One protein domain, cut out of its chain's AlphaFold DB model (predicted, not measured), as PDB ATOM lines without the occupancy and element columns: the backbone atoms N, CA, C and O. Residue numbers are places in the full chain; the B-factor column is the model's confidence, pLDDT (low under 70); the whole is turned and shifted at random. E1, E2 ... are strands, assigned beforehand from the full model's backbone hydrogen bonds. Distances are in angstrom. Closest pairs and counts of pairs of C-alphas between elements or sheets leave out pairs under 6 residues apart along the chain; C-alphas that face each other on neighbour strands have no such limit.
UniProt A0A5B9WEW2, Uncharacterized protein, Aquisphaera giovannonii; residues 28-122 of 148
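Overview. This is residues 28 to 122 of the 148 residues of an uncharacterized protein of Aquisphaera giovannonii (UniProt A0A5B9WEW2). Little of this domain is regular structure: it is one strongly twisted sheet of six strands, with the unnamed residues 99 to 122 folded round its E5 and E6 end. E1 to E6 follow in chain order as a meander, each strand the antiparallel neighbour of the one before. The printed part has 95 residues, 34 in named strands, with no named helix: class all strand, compact, radius of gyration of the C-alphas 13.6 A, spans 37 by 31 by 29 A.

Arrangement. Start at edge strand E1, residues 34 to 36, and go to E2, 41 to 48, E3, 58 to 64, E4, 71 to 76, E5, 81 to 87, and edge strand E6, 96 to 98. Within hydrogen-bond range you find N 34 and O 43, 2.8 A; N 46 and O 60, 2.8 A; N 63 and O 73, 2.8 A; N 74 and O 84, 2.9 A; N 97 and O 85, 2.8 A. E1 and E6 are apart.

Along the chain. Find C-alpha 34 at (129.389, 181.883, 189.832), where E1 begins. E2 spans 22.4 A, E3 20.0 A. E6 ends at C-alpha 98, (136.575, 185.713, 167.524).

Size, cuts and confidence. The C-alphas of Thr 53 and Ser 67 are farthest apart, 40.0 A. The printed part has no cut, and no printed residue is under 70 in pLDDT.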
ATOM      1  N   TYR A  28     138.500 194.573 184.207       95.88
ATOM      2  CA  TYR A  28     138.764 193.534 185.200       95.88
ATOM      3  C   TYR A  28     137.755 192.385 185.075       95.88
ATOM      4  O   TYR A  28     136.689 192.532 184.475       95.88
ATOM      5  N   TYR A  29     138.083 191.245 185.679       96.69
ATOM      6  CA  TYR A  29     137.168 190.119 185.857       96.69
ATOM      7  C   TYR A  29     136.699 190.037 187.309       96.69
ATOM      8  O   TYR A  29     137.454 190.395 188.218       96.69
ATOM      9  N   ASP A  30     135.493 189.516 187.548       95.44
ATOM     10  CA  ASP A  30     135.124 189.103 188.903       95.44
ATOM     11  C   ASP A  30     136.132 188.070 189.422       95.44
ATOM     12  O   ASP A  30     136.588 187.178 188.702       95.44
ATOM     13  N   SER A  31     136.450 188.176 190.711       89.06
ATOM     14  CA  SER A  31     137.447 187.328 191.374       89.06
ATOM     15  C   SER A  31     137.011 185.870 191.534       89.06
ATOM     16  O   SER A  31     137.820 185.026 191.918       89.06
ATOM     17  N   SER A  32     135.735 185.568 191.286       91.44
ATOM     18  CA  SER A  32     135.126 184.262 191.517       91.44
ATOM     19  C   SER A  32     134.210 183.857 190.368       91.44
ATOM     20  O   SER A  32     133.560 184.687 189.735       91.44
ATOM     21  N   TRP A  33     134.128 182.549 190.143       96.00
ATOM     22  CA  TRP A  33     133.173 181.941 189.229       96.00
ATOM     23  C   TRP A  33     131.849 181.675 189.951       96.00
ATOM     24  O   TRP A  33     131.822 181.076 191.025       96.00
ATOM     25  N   ASN A  34     130.745 182.085 189.339       95.31
ATOM     26  CA  ASN A  34     129.389 181.883 189.832       95.31
ATOM     27  C   ASN A  34     128.722 180.740 189.068       95.31
ATOM     28  O   ASN A  34     128.849 180.654 187.848       95.31
ATOM     29  N   TYR A  35     127.982 179.873 189.756       95.12
ATOM     30  CA  TYR A  35     127.255 178.782 189.108       95.12
ATOM     31  C   TYR A  35     125.841 179.215 188.708       95.12
ATOM     32  O   TYR A  35     125.077 179.723 189.525       95.12
ATOM     33  N   SER A  36     125.466 178.984 187.451       92.94
ATOM     34  CA  SER A  36     124.097 179.160 186.972       92.94
ATOM     35  C   SER A  36     123.351 177.829 187.046       92.94
ATOM     36  O   SER A  36     123.485 176.988 186.158       92.94
ATOM     37  N   GLN A  37     122.537 177.642 188.089       88.81
ATOM     38  CA  GLN A  37     121.780 176.399 188.299       88.81
ATOM     39  C   GLN A  37     120.842 176.075 187.127       88.81
ATOM     40  O   GLN A  37     120.788 174.931 186.682       88.81
ATOM     41  N   ASN A  38     120.164 177.088 186.581       90.31
ATOM     42  CA  ASN A  38     119.192 176.908 185.498       90.31
ATOM     43  C   ASN A  38     119.837 176.512 184.165       90.31
ATOM     44  O   ASN A  38     119.197 175.857 183.350       90.31
ATOM     45  N   ASN A  39     121.092 176.909 183.937       90.19
ATOM     46  CA  ASN A  39     121.764 176.711 182.652       90.19
ATOM     47  C   ASN A  39     122.918 175.697 182.710       90.19
ATOM     48  O   ASN A  39     123.455 175.314 181.672       90.19
ATOM     49  N   GLY A  40     123.321 175.264 183.907       91.12
ATOM     50  CA  GLY A  40     124.350 174.244 184.097       91.12
ATOM     51  C   GLY A  40     125.777 174.683 183.747       91.12
ATOM     52  O   GLY A  40     126.607 173.823 183.459       91.12
ATOM     53  N   TYR A  41     126.074 175.985 183.781       95.19
ATOM     54  CA  TYR A  41     127.402 176.544 183.504       95.19
ATOM     55  C   TYR A  41     127.920 177.399 184.658       95.19
ATOM     56  O   TYR A  41     127.148 177.855 185.504       95.19
ATOM     57  N   TYR A  42     129.223 177.668 184.656       96.88
ATOM     58  CA  TYR A  42     129.831 178.695 185.495       96.88
ATOM     59  C   TYR A  42     130.046 179.970 184.689       96.88
ATOM     60  O   TYR A  42     130.274 179.906 183.482       96.88
ATOM     61  N   TYR A  43     129.984 181.126 185.336       97.25
ATOM     62  CA  TYR A  43     130.288 182.397 184.698       97.25
ATOM     63  C   TYR A  43     131.069 183.338 185.613       97.25
ATOM     64  O   TYR A  43     130.929 183.306 186.834       97.25
ATOM     65  N   THR A  44     131.869 184.198 185.001       97.69
ATOM     66  CA  THR A  44     132.456 185.388 185.622       97.69
ATOM     67  C   THR A  44     132.136 186.594 184.744       97.69
ATOM     68  O   THR A  44     131.969 186.457 183.526       97.69
ATOM     69  N   ASN A  45     131.995 187.768 185.350       97.81
ATOM     70  CA  ASN A  45     131.774 188.997 184.603       97.81
ATOM     71  C   ASN A  45     133.117 189.598 184.200       97.81
ATOM     72  O   ASN A  45     134.031 189.693 185.015       97.81
ATOM     73  N   TYR A  46     133.207 190.033 182.952       97.69
ATOM     74  CA  TYR A  46     134.281 190.867 182.443       97.69
ATOM     75  C   TYR A  46     133.771 192.300 182.335       97.69
ATOM     76  O   TYR A  46     132.927 192.577 181.482       97.69
ATOM     77  N   TYR A  47     134.264 193.194 183.187       96.25
ATOM     78  CA  TYR A  47     133.913 194.609 183.199       96.25
ATOM     79  C   TYR A  47     134.966 195.427 182.466       96.25
ATOM     80  O   TYR A  47     136.162 195.168 182.591       96.25
ATOM     81  N   PHE A  48     134.534 196.443 181.728       94.88
ATOM     82  CA  PHE A  48     135.428 197.335 181.000       94.88
ATOM     83  C   PHE A  48     134.795 198.699 180.722       94.88
ATOM     84  O   PHE A  48     133.572 198.851 180.656       94.88
ATOM     85  N   TYR A  49     135.651 199.694 180.512       91.44
ATOM     86  CA  TYR A  49     135.267 200.962 179.905       91.44
ATOM     87  C   TYR A  49     135.599 200.934 178.406       91.44
ATOM     88  O   TYR A  49     136.760 200.715 178.058       91.44
ATOM     89  N   PRO A  50     134.645 201.216 177.502       85.88
ATOM     90  CA  PRO A  50     134.938 201.313 176.073       85.88
ATOM     91  C   PRO A  50     135.926 202.445 175.763       85.88
ATOM     92  O   PRO A  50     136.894 202.249 175.042       85.88
ATOM     93  N   THR A  51     135.772 203.628 176.369       83.00
ATOM     94  CA  THR A  51     136.660 204.795 176.152       83.00
ATOM     95  C   THR A  51     137.150 205.380 177.470       83.00
ATOM     96  O   THR A  51     136.493 205.191 178.492       83.00
ATOM     97  N   VAL A  52     138.303 206.059 177.493       80.56
ATOM     98  CA  VAL A  52     138.872 206.654 178.729       80.56
ATOM     99  C   VAL A  52     137.979 207.730 179.360       80.56
ATOM    100  O   VAL A  52     138.164 208.101 180.511       80.56
ATOM    101  N   THR A  53     137.000 208.225 178.603       83.06
ATOM    102  CA  THR A  53     135.997 209.199 179.045       83.06
ATOM    103  C   THR A  53     134.722 208.555 179.591       83.06
ATOM    104  O   THR A  53     133.884 209.260 180.149       83.06
ATOM    105  N   THR A  54     134.534 207.243 179.410       81.81
ATOM    106  CA  THR A  54     133.356 206.537 179.926       81.81
ATOM    107  C   THR A  54     133.495 206.355 181.434       81.81
ATOM    108  O   THR A  54     134.523 205.885 181.906       81.81
ATOM    109  N   THR A  55     132.449 206.693 182.188       85.19
ATOM    110  CA  THR A  55     132.455 206.651 183.662       85.19
ATOM    111  C   THR A  55     131.655 205.487 184.249       85.19
ATOM    112  O   THR A  55     131.628 205.310 185.462       85.19
ATOM    113  N   THR A  56     130.991 204.682 183.414       88.25
ATOM    114  CA  THR A  56     130.229 203.491 183.830       88.25
ATOM    115  C   THR A  56     130.757 202.243 183.135       88.25
ATOM    116  O   THR A  56     130.935 202.242 181.915       88.25
ATOM    117  N   TYR A  57     131.009 201.179 183.899       91.31
ATOM    118  CA  TYR A  57     131.439 199.910 183.320       91.31
ATOM    119  C   TYR A  57     130.337 199.303 182.456       91.31
ATOM    120  O   TYR A  57     129.176 199.219 182.855       91.31
ATOM    121  N   THR A  58     130.734 198.828 181.284       93.62
ATOM    122  CA  THR A  58     129.995 197.807 180.541       93.62
ATOM    123  C   THR A  58     130.527 196.441 180.958       93.62
ATOM    124  O   THR A  58     131.658 196.347 181.440       93.62
ATOM    125  N   TYR A  59     129.733 195.383 180.799       95.69
ATOM    126  CA  TYR A  59     130.195 194.035 181.102       95.69
ATOM    127  C   TYR A  59     129.736 193.011 180.074       95.69
ATOM    128  O   TYR A  59     128.643 193.111 179.520       95.69
ATOM    129  N   HIS A  60     130.574 192.002 179.863       97.62
ATOM    130  CA  HIS A  60     130.254 190.773 179.141       97.62
ATOM    131  C   HIS A  60     130.409 189.571 180.083       97.62
ATOM    132  O   HIS A  60     131.166 189.625 181.050       97.62
ATOM    133  N   TYR A  61     129.728 188.464 179.793       97.88
ATOM    134  CA  TYR A  61     129.935 187.211 180.515       97.88
ATOM    135  C   TYR A  61     131.068 186.405 179.885       97.88
ATOM    136  O   TYR A  61     131.129 186.254 178.663       97.88
ATOM    137  N   CYS A  62     131.910 185.824 180.734       98.06
ATOM    138  CA  CYS A  62     132.766 184.695 180.398       98.06
ATOM    139  C   CYS A  62     132.145 183.439 180.992       98.06
ATOM    140  O   CYS A  62     131.943 183.366 182.200       98.06
ATOM    141  N   ILE A  63     131.810 182.474 180.145       97.94
ATOM    142  CA  ILE A  63     131.002 181.307 180.481       97.94
ATOM    143  C   ILE A  63     131.841 180.048 180.282       97.94
ATOM    144  O   ILE A  63     132.369 179.801 179.200       97.94
ATOM    145  N   TYR A  64     131.924 179.229 181.320       97.44
ATOM    146  CA  TYR A  64     132.598 177.942 181.309       97.44
ATOM    147  C   TYR A  64     131.571 176.817 181.439       97.44
ATOM    148  O   TYR A  64     130.813 176.748 182.412       97.44
ATOM    149  N   TYR A  65     131.566 175.915 180.458       94.88
ATOM    150  CA  TYR A  65     130.746 174.708 180.480       94.88
ATOM    151  C   TYR A  65     131.607 173.519 180.909       94.88
ATOM    152  O   TYR A  65     132.491 173.121 180.152       94.88
ATOM    153  N   PRO A  66     131.317 172.862 182.048       93.31
ATOM    154  CA  PRO A  66     132.049 171.658 182.448       93.31
ATOM    155  C   PRO A  66     131.964 170.510 181.427       93.31
ATOM    156  O   PRO A  66     132.831 169.645 181.398       93.31
ATOM    157  N   SER A  67     130.924 170.489 180.582       90.81
ATOM    158  CA  SER A  67     130.781 169.532 179.476       90.81
ATOM    159  C   SER A  67     131.697 169.822 178.281       90.81
ATOM    160  O   SER A  67     131.866 168.950 177.433       90.81
ATOM    161  N   GLN A  68     132.277 171.021 178.200       92.00
ATOM    162  CA  GLN A  68     133.216 171.448 177.162       92.00
ATOM    163  C   GLN A  68     134.424 172.137 177.820       92.00
ATOM    164  O   GLN A  68     134.628 173.343 177.659       92.00
ATOM    165  N   PRO A  69     135.238 171.382 178.578       93.00
ATOM    166  CA  PRO A  69     136.207 171.940 179.522       93.00
ATOM    167  C   PRO A  69     137.407 172.638 178.861       93.00
ATOM    168  O   PRO A  69     138.272 173.165 179.552       93.00
ATOM    169  N   GLN A  70     137.489 172.618 177.530       94.62
ATOM    170  CA  GLN A  70     138.581 173.213 176.764       94.62
ATOM    171  C   GLN A  70     138.393 174.715 176.530       94.62
ATOM    172  O   GLN A  70     139.361 175.390 176.182       94.62
ATOM    173  N   TYR A  71     137.175 175.242 176.704       96.69
ATOM    174  CA  TYR A  71     136.837 176.591 176.259       96.69
ATOM    175  C   TYR A  71     136.144 177.445 177.327       96.69
ATOM    176  O   TYR A  71     135.297 176.972 178.085       96.69
ATOM    177  N   ILE A  72     136.459 178.741 177.312       97.81
ATOM    178  CA  ILE A  72     135.678 179.806 177.952       97.81
ATOM    179  C   ILE A  72     134.997 180.609 176.849       97.81
ATOM    180  O   ILE A  72     135.659 181.156 175.969       97.81
ATOM    181  N   TYR A  73     133.676 180.691 176.891       98.31
ATOM    182  CA  TYR A  73     132.865 181.378 175.895       98.31
ATOM    183  C   TYR A  73     132.555 182.803 176.326       98.31
ATOM    184  O   TYR A  73     132.229 183.051 177.481       98.31
ATOM    185  N   PHE A  74     132.606 183.739 175.385       98.31
ATOM    186  CA  PHE A  74     132.309 185.139 175.645       98.31
ATOM    187  C   PHE A  74     130.915 185.478 175.129       98.31
ATOM    188  O   PHE A  74     130.605 185.234 173.961       98.31
ATOM    189  N   TYR A  75     130.086 186.067 175.989       98.31
ATOM    190  CA  TYR A  75     128.701 186.418 175.691       98.31
ATOM    191  C   TYR A  75     128.424 187.881 176.031       98.31
ATOM    192  O   TYR A  75     128.758 188.357 177.116       98.31
ATOM    193  N   ASN A  76     127.806 188.602 175.101       97.31
ATOM    194  CA  ASN A  76     127.390 189.982 175.297       97.31
ATOM    195  C   ASN A  76     125.925 190.001 175.776       97.31
ATOM    196  O   ASN A  76     125.040 189.622 175.006       97.31
ATOM    197  N   PRO A  77     125.634 190.438 177.017       95.94
ATOM    198  CA  PRO A  77     124.274 190.471 177.547       95.94
ATOM    199  C   PRO A  77     123.379 191.521 176.883       95.94
ATOM    200  O   PRO A  77     122.170 191.317 176.823       95.94
ATOM    201  N   SER A  78     123.946 192.611 176.362       94.44
ATOM    202  CA  SER A  78     123.191 193.685 175.710       94.44
ATOM    203  C   SER A  78     122.666 193.268 174.339       94.44
ATOM    204  O   SER A  78     121.508 193.521 174.028       94.44
ATOM    205  N   SER A  79     123.495 192.608 173.525       96.19
ATOM    206  CA  SER A  79     123.083 192.081 172.213       96.19
ATOM    207  C   SER A  79     122.597 190.633 172.260       96.19
ATOM    208  O   SER A  79     122.111 190.122 171.256       96.19
ATOM    209  N   GLN A  80     122.702 189.984 173.421       97.44
ATOM    210  CA  GLN A  80     122.298 188.603 173.669       97.44
ATOM    211  C   GLN A  80     122.926 187.595 172.704       97.44
ATOM    212  O   GLN A  80     122.233 186.730 172.171       97.44
ATOM    213  N   VAL A  81     124.232 187.707 172.461       98.25
ATOM    214  CA  VAL A  81     124.950 186.780 171.576       98.25
ATOM    215  C   VAL A  81     126.301 186.360 172.133       98.25
ATOM    216  O   VAL A  81     127.019 187.148 172.756       98.25
ATOM    217  N   TYR A  82     126.686 185.125 171.830       98.38
ATOM    218  CA  TYR A  82     128.072 184.690 171.916       98.38
ATOM    219  C   TYR A  82     128.887 185.338 170.803       98.38
ATOM    220  O   TYR A  82     128.439 185.430 169.660       98.38
ATOM    221  N   TRP A  83     130.096 185.777 171.138       97.56
ATOM    222  CA  TRP A  83     130.951 186.512 170.205       97.56
ATOM    223  C   TRP A  83     132.383 185.979 170.119       97.56
ATOM    224  O   TRP A  83     133.137 186.417 169.257       97.56
ATOM    225  N   GLY A  84     132.739 184.975 170.918       97.75
ATOM    226  CA  GLY A  84     133.995 184.252 170.756       97.75
ATOM    227  C   GLY A  84     134.216 183.194 171.825       97.75
ATOM    228  O   GLY A  84     133.374 182.987 172.705       97.75
ATOM    229  N   ARG A  85     135.361 182.521 171.740       97.81
ATOM    230  CA  ARG A  85     135.814 181.548 172.740       97.81
ATOM    231  C   ARG A  85     137.316 181.632 172.963       97.81
ATOM    232  O   ARG A  85     138.057 182.031 172.070       97.81
ATOM    233  N   TYR A  86     137.749 181.210 174.136       97.62
ATOM    234  CA  TYR A  86     139.142 181.185 174.551       97.62
ATOM    235  C   TYR A  86     139.558 179.776 174.963       97.62
ATOM    236  O   TYR A  86     138.825 179.122 175.702       97.62
ATOM    237  N   GLU A  87     140.718 179.318 174.498       96.25
ATOM    238  CA  GLU A  87     141.258 177.989 174.792       96.25
ATOM    239  C   GLU A  87     142.005 177.950 176.129       96.25
ATOM    240  O   GLU A  87     143.001 178.652 176.327       96.25
ATOM    241  N   ILE A  88     141.559 177.079 177.032       93.69
ATOM    242  CA  ILE A  88     142.188 176.860 178.337       93.69
ATOM    243  C   ILE A  88     143.412 175.952 178.167       93.69
ATOM    244  O   ILE A  88     143.351 174.930 177.485       93.69
ATOM    245  N   GLY A  89     144.530 176.287 178.817       86.88
ATOM    246  CA  GLY A  89     145.705 175.406 178.886       86.88
ATOM    247  C   GLY A  89     146.547 175.288 177.605       86.88
ATOM    248  O   GLY A  89     147.638 174.710 177.656       86.88
ATOM    249  N   SER A  90     146.112 175.863 176.477       83.88
ATOM    250  CA  SER A  90     146.959 176.037 175.287       83.88
ATOM    251  C   SER A  90     148.183 176.908 175.629       83.88
ATOM    252  O   SER A  90     148.113 177.801 176.475       83.88
ATOM    253  N   LYS A  91     149.332 176.657 174.988       81.19
ATOM    254  CA  LYS A  91     150.556 177.459 175.180       81.19
ATOM    255  C   LYS A  91     150.570 178.653 174.223       81.19
ATOM    256  O   LYS A  91     150.252 178.498 173.048       81.19
ATOM    257  N   GLY A  92     151.023 179.811 174.703       84.56
ATOM    258  CA  GLY A  92     151.220 181.018 173.893       84.56
ATOM    259  C   GLY A  92     150.126 182.080 174.048       84.56
ATOM    260  O   GLY A  92     149.206 181.950 174.853       84.56
ATOM    261  N   ASP A  93     150.257 183.159 173.279       85.25
ATOM    262  CA  ASP A  93     149.384 184.342 173.302       85.25
ATOM    263  C   ASP A  93     148.189 184.242 172.335       85.25
ATOM    264  O   ASP A  93     147.285 185.078 172.378       85.25
ATOM    265  N   LYS A  94     148.162 183.219 171.470       93.50
ATOM    266  CA  LYS A  94     147.110 182.993 170.470       93.50
ATOM    267  C   LYS A  94     146.123 181.922 170.918       93.50
ATOM    268  O   LYS A  94     146.276 180.753 170.581       93.50
ATOM    269  N   ARG A  95     145.138 182.326 171.717       95.75
ATOM    270  CA  ARG A  95     144.167 181.415 172.347       95.75
ATOM    271  C   ARG A  95     142.718 181.839 172.162       95.75
ATOM    272  O   ARG A  95     141.826 181.162 172.650       95.75
ATOM    273  N   TYR A  96     142.465 182.935 171.451       97.00
ATOM    274  CA  TYR A  96     141.133 183.502 171.304       97.00
ATOM    275  C   TYR A  96     140.592 183.337 169.883       97.00
ATOM    276  O   TYR A  96     141.215 183.775 168.923       97.00
ATOM    277  N   SER A  97     139.409 182.749 169.741       97.50
ATOM    278  CA  SER A  97     138.686 182.639 168.470       97.50
ATOM    279  C   SER A  97     137.516 183.625 168.465       97.50
ATOM    280  O   SER A  97     136.532 183.416 169.180       97.50
ATOM    281  N   LEU A  98     137.620 184.694 167.672       97.19
ATOM    282  CA  LEU A  98     136.575 185.713 167.524       97.19
ATOM    283  C   LEU A  98     135.538 185.266 166.491       97.19
ATOM    284  O   LEU A  98     135.900 184.964 165.361       97.19
ATOM    285  N   LEU A  99     134.256 185.255 166.851       97.75
ATOM    286  CA  LEU A  99     133.198 184.944 165.891       97.75
ATOM    287  C   LEU A  99     132.947 186.125 164.949       97.75
ATOM    288  O   LEU A  99     132.775 187.273 165.390       97.75
ATOM    289  N   GLU A 100     132.814 185.802 163.665       96.69
ATOM    290  CA  GLU A 100     132.242 186.686 162.651       96.69
ATOM    291  C   GLU A 100     130.816 187.085 163.036       96.69
ATOM    292  O   GLU A 100     130.054 186.272 163.560       96.69
ATOM    293  N   GLU A 101     130.418 188.325 162.747       95.38
ATOM    294  CA  GLU A 101     129.130 188.871 163.202       95.38
ATOM    295  C   GLU A 101     127.925 188.024 162.774       95.38
ATOM    296  O   GLU A 101     127.012 187.802 163.568       95.38
ATOM    297  N   LYS A 102     127.953 187.479 161.552       95.81
ATOM    298  CA  LYS A 102     126.883 186.626 161.001       95.81
ATOM    299  C   LYS A 102     126.679 185.312 161.769       95.81
ATOM    300  O   LYS A 102     125.576 184.752 161.757       95.81
ATOM    301  N   ASP A 103     127.734 184.830 162.423       97.88
ATOM    302  CA  ASP A 103     127.760 183.554 163.138       97.88
ATOM    303  C   ASP A 103     127.519 183.730 164.645       97.88
ATOM    304  O   ASP A 103     127.346 182.747 165.361       97.88
ATOM    305  N   ARG A 104     127.437 184.975 165.134       97.75
ATOM    306  CA  ARG A 104     127.058 185.274 166.518       97.75
ATOM    307  C   ARG A 104     125.586 184.940 166.728       97.75
ATOM    308  O   ARG A 104     124.712 185.452 166.025       97.75
ATOM    309  N   LYS A 105     125.304 184.070 167.698       98.19
ATOM    310  CA  LYS A 105     123.947 183.627 168.051       98.19
ATOM    311  C   LYS A 105     123.731 183.702 169.549       98.19
ATOM    312  O   LYS A 105     124.685 183.720 170.326       98.19
ATOM    313  N   LYS A 106     122.456 183.728 169.932       97.00
ATOM    314  CA  LYS A 106     122.028 183.700 171.328       97.00
ATOM    315  C   LYS A 106     122.390 182.395 172.014       97.00
ATOM    316  O   LYS A 106     122.891 182.424 173.130       97.00
ATOM    317  N   ASP A 107     122.159 181.276 171.341       96.06
ATOM    318  CA  ASP A 107     122.381 179.952 171.901       96.06
ATOM    319  C   ASP A 107     123.665 179.345 171.331       96.06
ATOM    320  O   ASP A 107     123.836 179.249 170.116       96.06
ATOM    321  N   LEU A 108     124.564 178.895 172.211       95.06
ATOM    322  CA  LEU A 108     125.855 178.330 171.805       95.06
ATOM    323  C   LEU A 108     125.693 177.098 170.902       95.06
ATOM    324  O   LEU A 108     126.465 176.910 169.971       95.06
ATOM    325  N   LYS A 109     124.657 176.285 171.143       94.56
ATOM    326  CA  LYS A 109     124.319 175.107 170.325       94.56
ATOM    327  C   LYS A 109     123.988 175.437 168.863       94.56
ATOM    328  O   LYS A 109     124.073 174.553 168.017       94.56
ATOM    329  N   ASP A 110     123.614 176.683 168.576       97.25
ATOM    330  CA  ASP A 110     123.280 177.140 167.227       97.25
ATOM    331  C   ASP A 110     124.520 177.686 166.492       97.25
ATOM    332  O   ASP A 110     124.435 178.074 165.324       97.25
ATOM    333  N   ILE A 111     125.682 177.707 167.158       97.25
ATOM    334  CA  ILE A 111     126.969 178.126 166.602       97.25
ATOM    335  C   ILE A 111     127.775 176.863 166.294       97.25
ATOM    336  O   ILE A 111     128.221 176.178 167.215       97.25
ATOM    337  N   PRO A 112     127.970 176.509 165.013       95.56
ATOM    338  CA  PRO A 112     128.713 175.306 164.672       95.56
ATOM    339  C   PRO A 112     130.199 175.488 164.998       95.56
ATOM    340  O   PRO A 112     130.743 176.571 164.800       95.56
ATOM    341  N   ASP A 113     130.897 174.419 165.392       93.62
ATOM    342  CA  ASP A 113     132.321 174.496 165.768       93.62
ATOM    343  C   ASP A 113     133.213 175.133 164.693       93.62
ATOM    344  O   ASP A 113     134.144 175.871 165.006       93.62
ATOM    345  N   LYS A 114     132.889 174.902 163.415       95.69
ATOM    346  CA  LYS A 114     133.590 175.488 162.261       95.69
ATOM    347  C   LYS A 114     133.426 177.008 162.116       95.69
ATOM    348  O   LYS A 114     134.125 177.600 161.304       95.69
ATOM    349  N   ALA A 115     132.466 177.619 162.815       97.31
ATOM    350  CA  ALA A 115     132.294 179.070 162.821       97.31
ATOM    351  C   ALA A 115     133.342 179.764 163.695       97.31
ATOM    352  O   ALA A 115     133.613 180.944 163.493       97.31
ATOM    353  N   PHE A 116     133.947 179.046 164.645       96.44
ATOM    354  CA  PHE A 116     135.072 179.568 165.403       96.44
ATOM    355  C   PHE A 116     136.335 179.492 164.534       96.44
ATOM    356  O   PHE A 116     136.765 178.387 164.190       96.44
ATOM    357  N   PRO A 117     136.933 180.637 164.158       96.06
ATOM    358  CA  PRO A 117     138.150 180.639 163.357       96.06
ATOM    359  C   PRO A 117     139.340 180.127 164.172       96.06
ATOM    360  O   PRO A 117     139.246 179.883 165.374       96.06
ATOM    361  N   THR A 118     140.492 179.993 163.516       94.12
ATOM    362  CA  THR A 118     141.746 179.660 164.195       94.12
ATOM    363  C   THR A 118     142.043 180.661 165.322       94.12
ATOM    364  O   THR A 118     141.953 181.869 165.085       94.12
ATOM    365  N   PRO A 119     142.442 180.189 166.520       95.62
ATOM    366  CA  PRO A 119     142.785 181.065 167.628       95.62
ATOM    367  C   PRO A 119     143.867 182.093 167.268       95.62
ATOM    368  O   PRO A 119     144.950 181.767 166.776       95.62
ATOM    369  N   GLY A 120     143.568 183.354 167.554       95.00
ATOM    370  CA  GLY A 120     144.461 184.498 167.492       95.00
ATOM    371  C   GLY A 120     144.676 185.115 168.873       95.00
ATOM    372  O   GLY A 120     144.366 184.521 169.908       95.00
ATOM    373  N   ARG A 121     145.251 186.319 168.885       94.81
ATOM    374  CA  ARG A 121     145.433 187.110 170.110       94.81
ATOM    375  C   ARG A 121     144.086 187.565 170.668       94.81
ATOM    376  O   ARG A 121     143.106 187.632 169.930       94.81
ATOM    377  N   MET A 122     144.063 187.910 171.955       95.62
ATOM    378  CA  MET A 122     142.912 188.596 172.545       95.62
ATOM    379  C   MET A 122     142.593 189.867 171.736       95.62
ATOM    380  O   MET A 122     143.520 190.606 171.391       95.62
TER     381      MET A 122